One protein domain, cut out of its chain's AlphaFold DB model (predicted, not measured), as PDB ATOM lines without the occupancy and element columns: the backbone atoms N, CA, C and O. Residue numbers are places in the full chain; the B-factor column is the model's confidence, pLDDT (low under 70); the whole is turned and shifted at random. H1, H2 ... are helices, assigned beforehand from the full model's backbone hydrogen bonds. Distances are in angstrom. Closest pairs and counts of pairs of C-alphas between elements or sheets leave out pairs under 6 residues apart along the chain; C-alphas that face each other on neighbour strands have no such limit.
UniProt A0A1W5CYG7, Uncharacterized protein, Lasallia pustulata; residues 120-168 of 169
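AT A GLANCE: This is residues 120 to 168 of the 169 residues of an uncharacterized protein of Lasallia pustulata (UniProt A0A1W5CYG7). From its first residue the printed part goes round a flat, open frame: short H1 makes one end, long H2 one side, and H3 runs back slanted along the other side. Residues 162 to 168 lead back toward the start. The 49 printed residues, with three named helices in the order H1, H2, H3 and no named strand, are all helix in class. The whole is only just loose, close to compact, with a radius of gyration of the C-alphas of 12.0 A and spans of 35 by 18 by 10 A.

HOW THE PARTS SIT: H1, residues 121 to 126, and H2, residues 130 to 144, only just touch, with 3 pairs of C-alphas within 8 A, and only at the corner by their tight link. H2 takes part with residues 130 to 131 alone; the closest C-alphas, of Thr 124 and Leu 130, are 5.8 A apart. They run opposite ways at a steep tilt of 57 degrees. H3, residues 152 to 161, is close to H2 but not clearly touching: the closest C-alphas, of Met 138 and Tyr 159, are 7.3 A apart. These two run opposite ways at a steep tilt of 45 degrees. H1 and H3 are apart. Every O i to N i+4 pair is within hydrogen-bond range in H2 and H3; in H1 0 of 2 are, and 1 of 3 O i to N i+3 pairs.

IN THESE COORDINATES: H1 begins at C-alpha 121 (159.948, 177.453, 175.177) and is 9.7 A long. H2 is 21.1 A long. H3, 14.2 A long, ends at C-alpha 161 (145.963, 179.803, 173.000).

THE WHOLE: The C-alphas farthest apart, of Glu 126 and Asp 150, are 35.7 A apart; those of Thr 120 and Tyr 168, first and last printed, 8.1 A. The printed part has no cut and no long link. The model's pLDDT is under 70 at residues 123 to 126.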
ATOM      1  N   THR A 120     155.829 178.090 177.613       86.06
ATOM      2  CA  THR A 120     156.868 178.892 176.961       86.06
ATOM      3  C   THR A 120     158.109 178.037 176.698       86.06
ATOM      4  O   THR A 120     158.497 177.205 177.515       86.06
ATOM      5  N   ALA A 121     158.768 178.244 175.552       74.75
ATOM      6  CA  ALA A 121     159.948 177.453 175.177       74.75
ATOM      7  C   ALA A 121     161.149 177.642 176.127       74.75
ATOM      8  O   ALA A 121     162.000 176.759 176.214       74.75
ATOM      9  N   ALA A 122     161.224 178.777 176.831       73.94
ATOM     10  CA  ALA A 122     162.327 179.096 177.737       73.94
ATOM     11  C   ALA A 122     162.363 178.166 178.964       73.94
ATOM     12  O   ALA A 122     163.433 177.768 179.406       73.94
ATOM     13  N   GLU A 123     161.199 177.759 179.472       66.75
ATOM     14  CA  GLU A 123     161.094 176.950 180.692       66.75
ATOM     15  C   GLU A 123     161.463 175.475 180.461       66.75
ATOM     16  O   GLU A 123     161.869 174.769 181.383       66.75
ATOM     17  N   THR A 124     161.367 174.993 179.220       62.91
ATOM     18  CA  THR A 124     161.733 173.615 178.863       62.91
ATOM     19  C   THR A 124     163.231 173.330 178.926       62.91
ATOM     20  O   THR A 124     163.605 172.172 179.113       62.91
ATOM     21  N   GLU A 125     164.082 174.348 178.775       65.50
ATOM     22  CA  GLU A 125     165.534 174.202 178.956       65.50
ATOM     23  C   GLU A 125     165.904 174.090 180.446       65.50
ATOM     24  O   GLU A 125     166.890 173.442 180.794       65.50
ATOM     25  N   GLU A 126     165.078 174.662 181.327       67.56
ATOM     26  CA  GLU A 126     165.298 174.693 182.775       67.56
ATOM     27  C   GLU A 126     164.663 173.497 183.505       67.56
ATOM     28  O   GLU A 126     165.200 173.030 184.511       67.56
ATOM     29  N   VAL A 127     163.544 172.964 182.994       76.88
ATOM     30  CA  VAL A 127     162.797 171.858 183.617       76.88
ATOM     31  C   VAL A 127     162.569 170.710 182.620       76.88
ATOM     32  O   VAL A 127     161.605 170.723 181.843       76.88
ATOM     33  N   PRO A 128     163.408 169.656 182.658       75.25
ATOM     34  CA  PRO A 128     163.205 168.460 181.849       75.25
ATOM     35  C   PRO A 128     161.832 167.822 182.115       75.25
ATOM     36  O   PRO A 128     161.468 167.562 183.260       75.25
ATOM     37  N   GLY A 129     161.067 167.548 181.053       81.88
ATOM     38  CA  GLY A 129     159.738 166.924 181.142       81.88
ATOM     39  C   GLY A 129     158.555 167.898 181.215       81.88
ATOM     40  O   GLY A 129     157.408 167.450 181.185       81.88
ATOM     41  N   LEU A 130     158.798 169.213 181.226       85.62
ATOM     42  CA  LEU A 130     157.738 170.226 181.270       85.62
ATOM     43  C   LEU A 130     156.758 170.134 180.088       85.62
ATOM     44  O   LEU A 130     155.551 170.262 180.279       85.62
ATOM     45  N   LEU A 131     157.254 169.846 178.879       86.94
ATOM     46  CA  LEU A 131     156.407 169.653 177.696       86.94
ATOM     47  C   LEU A 131     155.439 168.475 177.872       86.94
ATOM     48  O   LEU A 131     154.256 168.588 177.561       86.94
ATOM     49  N   GLN A 132     155.936 167.352 178.398       88.56
ATOM     50  CA  GLN A 132     155.114 166.169 178.643       88.56
ATOM     51  C   GLN A 132     154.027 166.476 179.680       88.56
ATOM     52  O   GLN A 132     152.853 166.183 179.453       88.56
ATOM     53  N   TYR A 133     154.400 167.148 180.772       89.50
ATOM     54  CA  TYR A 133     153.457 167.597 181.794       89.50
ATOM     55  C   TYR A 133     152.387 168.541 181.223       89.50
ATOM     56  O   TYR A 133     151.197 168.358 181.476       89.50
ATOM     57  N   PHE A 134     152.779 169.514 180.396       90.75
ATOM     58  CA  PHE A 134     151.848 170.427 179.734       90.75
ATOM     59  C   PHE A 134     150.836 169.684 178.848       90.75
ATOM     60  O   PHE A 134     149.631 169.924 178.952       90.75
ATOM     61  N   ILE A 135     151.300 168.738 178.022       90.88
ATOM     62  CA  ILE A 135     150.435 167.925 177.154       90.88
ATOM     63  C   ILE A 135     149.418 167.132 177.985       90.88
ATOM     64  O   ILE A 135     148.237 167.076 177.628       90.88
ATOM     65  N   GLU A 136     149.842 166.553 179.108       92.00
ATOM     66  CA  GLU A 136     148.960 165.805 180.007       92.00
ATOM     67  C   GLU A 136     147.882 166.693 180.634       92.00
ATOM     68  O   GLU A 136     146.706 166.313 180.643       92.00
ATOM     69  N   GLN A 137     148.245 167.890 181.102       91.50
ATOM     70  CA  GLN A 137     147.285 168.830 181.684       91.50
ATOM     71  C   GLN A 137     146.295 169.367 180.638       91.50
ATOM     72  O   GLN A 137     145.093 169.434 180.904       91.50
ATOM     73  N   MET A 138     146.760 169.654 179.418       92.44
ATOM     74  CA  MET A 138     145.888 169.998 178.287       92.44
ATOM     75  C   MET A 138     144.912 168.861 177.958       92.44
ATOM     76  O   MET A 138     143.709 169.084 177.813       92.44
ATOM     77  N   GLY A 139     145.408 167.621 177.901       90.75
ATOM     78  CA  GLY A 139     144.584 166.442 177.641       90.75
ATOM     79  C   GLY A 139     143.573 166.153 178.756       90.75
ATOM     80  O   GLY A 139     142.484 165.642 178.491       90.75
ATOM     81  N   LEU A 140     143.892 166.471 180.013       90.44
ATOM     82  CA  LEU A 140     142.941 166.402 181.128       90.44
ATOM     83  C   LEU A 140     141.839 167.454 180.985       90.44
ATOM     84  O   LEU A 140     140.662 167.105 181.059       90.44
ATOM     85  N   LYS A 141     142.208 168.706 180.708       90.88
ATOM     86  CA  LYS A 141     141.272 169.815 180.506       90.88
ATOM     87  C   LYS A 141     140.293 169.544 179.360       90.88
ATOM     88  O   LYS A 141     139.088 169.692 179.545       90.88
ATOM     89  N   ILE A 142     140.786 169.063 178.217       89.69
ATOM     90  CA  ILE A 142     139.938 168.731 177.061       89.69
ATOM     91  C   ILE A 142     139.006 167.559 177.352       89.69
ATOM     92  O   ILE A 142     137.850 167.590 176.947       89.69
ATOM     93  N   ARG A 143     139.460 166.538 178.086       87.50
ATOM     94  CA  ARG A 143     138.593 165.410 178.459       87.50
ATOM     95  C   ARG A 143     137.520 165.799 179.470       87.50
ATOM     96  O   ARG A 143     136.390 165.339 179.347       87.50
ATOM     97  N   GLN A 144     137.860 166.618 180.464       86.50
ATOM     98  CA  GLN A 144     136.908 167.025 181.499       86.50
ATOM     99  C   GLN A 144     135.896 168.067 181.015       86.50
ATOM    100  O   GLN A 144     134.790 168.113 181.544       86.50
ATOM    101  N   ASN A 145     136.255 168.862 180.005       89.94
ATOM    102  CA  ASN A 145     135.378 169.839 179.366       89.94
ATOM    103  C   ASN A 145     135.112 169.500 177.888       89.94
ATOM    104  O   ASN A 145     135.123 170.378 177.033       89.94
ATOM    105  N   ALA A 146     134.910 168.217 177.566       82.50
ATOM    106  CA  ALA A 146     134.816 167.736 176.180       82.50
ATOM    107  C   ALA A 146     133.672 168.371 175.369       82.50
ATOM    108  O   ALA A 146     133.787 168.524 174.156       82.50
ATOM    109  N   ASP A 147     132.597 168.750 176.047       81.81
ATOM    110  CA  ASP A 147     131.422 169.451 175.531       81.81
ATOM    111  C   ASP A 147     131.668 170.940 175.251       81.81
ATOM    112  O   ASP A 147     130.853 171.571 174.598       81.81
ATOM    113  N   TRP A 148     132.781 171.524 175.706       84.81
ATOM    114  CA  TRP A 148     133.072 172.946 175.483       84.81
ATOM    115  C   TRP A 148     133.689 173.240 174.110       84.81
ATOM    116  O   TRP A 148     133.712 174.402 173.693       84.81
ATOM    117  N   TRP A 149     134.211 172.215 173.432       85.88
ATOM    118  CA  TRP A 149     134.832 172.317 172.112       85.88
ATOM    119  C   TRP A 149     134.214 171.284 171.169       85.88
ATOM    120  O   TRP A 149     134.667 170.137 171.087       85.88
ATOM    121  N   ASP A 150     133.185 171.735 170.452       79.81
ATOM    122  CA  ASP A 150     132.370 170.918 169.547       79.81
ATOM    123  C   ASP A 150     133.179 170.348 168.374       79.81
ATOM    124  O   ASP A 150     132.859 169.282 167.843       79.81
ATOM    125  N   THR A 151     134.239 171.046 167.958       85.00
ATOM    126  CA  THR A 151     135.050 170.672 166.797       85.00
ATOM    127  C   THR A 151     136.521 170.486 167.146       85.00
ATOM    128  O   THR A 151     137.060 171.096 168.072       85.00
ATOM    129  N   GLU A 152     137.213 169.681 166.338       87.06
ATOM    130  CA  GLU A 152     138.668 169.533 166.442       87.06
ATOM    131  C   GLU A 152     139.391 170.873 166.225       87.06
ATOM    132  O   GLU A 152     140.391 171.160 166.878       87.06
ATOM    133  N   GLN A 153     138.839 171.751 165.381       89.94
ATOM    134  CA  GLN A 153     139.386 173.089 165.170       89.94
ATOM    135  C   GLN A 153     139.328 173.943 166.446       89.94
ATOM    136  O   GLN A 153     140.273 174.682 166.724       89.94
ATOM    137  N   ASP A 154     138.265 173.831 167.243       86.69
ATOM    138  CA  ASP A 154     138.136 174.562 168.508       86.69
ATOM    139  C   ASP A 154     139.106 174.036 169.572       86.69
ATOM    140  O   ASP A 154     139.709 174.827 170.302       86.69
ATOM    141  N   ARG A 155     139.337 172.718 169.604       89.31
ATOM    142  CA  ARG A 155     140.357 172.098 170.466       89.31
ATOM    143  C   ARG A 155     141.758 172.571 170.098       89.31
ATOM    144  O   ARG A 155     142.511 172.986 170.977       89.31
ATOM    145  N   ILE A 156     142.091 172.579 168.806       90.12
ATOM    146  CA  ILE A 156     143.382 173.070 168.300       90.12
ATOM    147  C   ILE A 156     143.562 174.557 168.626       90.12
ATOM    148  O   ILE A 156     144.615 174.954 169.123       90.12
ATOM    149  N   ARG A 157     142.533 175.389 168.417       89.94
ATOM    150  CA  ARG A 157     142.569 176.812 168.800       89.94
ATOM    151  C   ARG A 157     142.839 176.993 170.291       89.94
ATOM    152  O   ARG A 157     143.614 177.874 170.661       89.94
ATOM    153  N   TYR A 158     142.238 176.161 171.139       90.62
ATOM    154  CA  TYR A 158     142.498 176.201 172.572       90.62
ATOM    155  C   TYR A 158     143.941 175.793 172.908       90.62
ATOM    156  O   TYR A 158     144.603 176.526 173.641       90.62
ATOM    157  N   TYR A 159     144.469 174.716 172.313       90.25
ATOM    158  CA  TYR A 159     145.890 174.345 172.428       90.25
ATOM    159  C   TYR A 159     146.816 175.512 172.090       90.25
ATOM    160  O   TYR A 159     147.657 175.887 172.902       90.25
ATOM    161  N   ILE A 160     146.601 176.132 170.931       90.31
ATOM    162  CA  ILE A 160     147.387 177.274 170.460       90.31
ATOM    163  C   ILE A 160     147.301 178.450 171.444       90.31
ATOM    164  O   ILE A 160     148.297 179.119 171.695       90.31
ATOM    165  N   SER A 161     146.137 178.689 172.058       90.50
ATOM    166  CA  SER A 161     145.963 179.803 173.000       90.50
ATOM    167  C   SER A 161     146.811 179.684 174.274       90.50
ATOM    168  O   SER A 161     147.116 180.711 174.890       90.50
ATOM    169  N   ARG A 162     147.195 178.456 174.658       91.56
ATOM    170  CA  ARG A 162     148.022 178.156 175.840       91.56
ATOM    171  C   ARG A 162     149.520 178.101 175.538       91.56
ATOM    172  O   ARG A 162     150.300 177.961 176.472       91.56
ATOM    173  N   VAL A 163     149.929 178.226 174.278       90.81
ATOM    174  CA  VAL A 163     151.339 178.274 173.870       90.81
ATOM    175  C   VAL A 163     151.743 179.732 173.632       90.81
ATOM    176  O   VAL A 163     150.987 180.486 173.020       90.81
ATOM    177  N   LYS A 164     152.905 180.157 174.147       87.56
ATOM    178  CA  LYS A 164     153.352 181.563 174.132       87.56
ATOM    179  C   LYS A 164     154.828 181.725 173.763       87.56
ATOM    180  O   LYS A 164     155.637 180.802 173.880       87.56
ATOM    181  N   GLY A 165     155.191 182.951 173.378       83.75
ATOM    182  CA  GLY A 165     156.565 183.333 173.034       83.75
ATOM    183  C   GLY A 165     157.109 182.509 171.867       83.75
ATOM    184  O   GLY A 165     156.356 182.132 170.979       83.75
ATOM    185  N   LYS A 166     158.393 182.133 171.925       80.81
ATOM    186  CA  LYS A 166     159.046 181.317 170.883       80.81
ATOM    187  C   LYS A 166     158.394 179.953 170.615       80.81
ATOM    188  O   LYS A 166     158.735 179.322 169.629       80.81
ATOM    189  N   ALA A 167     157.554 179.448 171.521       80.25
ATOM    190  CA  ALA A 167     156.826 178.203 171.281       80.25
ATOM    191  C   ALA A 167     155.593 178.413 170.380       80.25
ATOM    192  O   ALA A 167     155.083 177.449 169.816       80.25
ATOM    193  N   TYR A 168     155.090 179.649 170.309       82.75
ATOM    194  CA  TYR A 168     153.951 180.047 169.483       82.75
ATOM    195  C   TYR A 168     154.385 180.521 168.091       82.75
ATOM    196  O   TYR A 168     153.671 180.251 167.126       82.75
TER     197      TYR A 168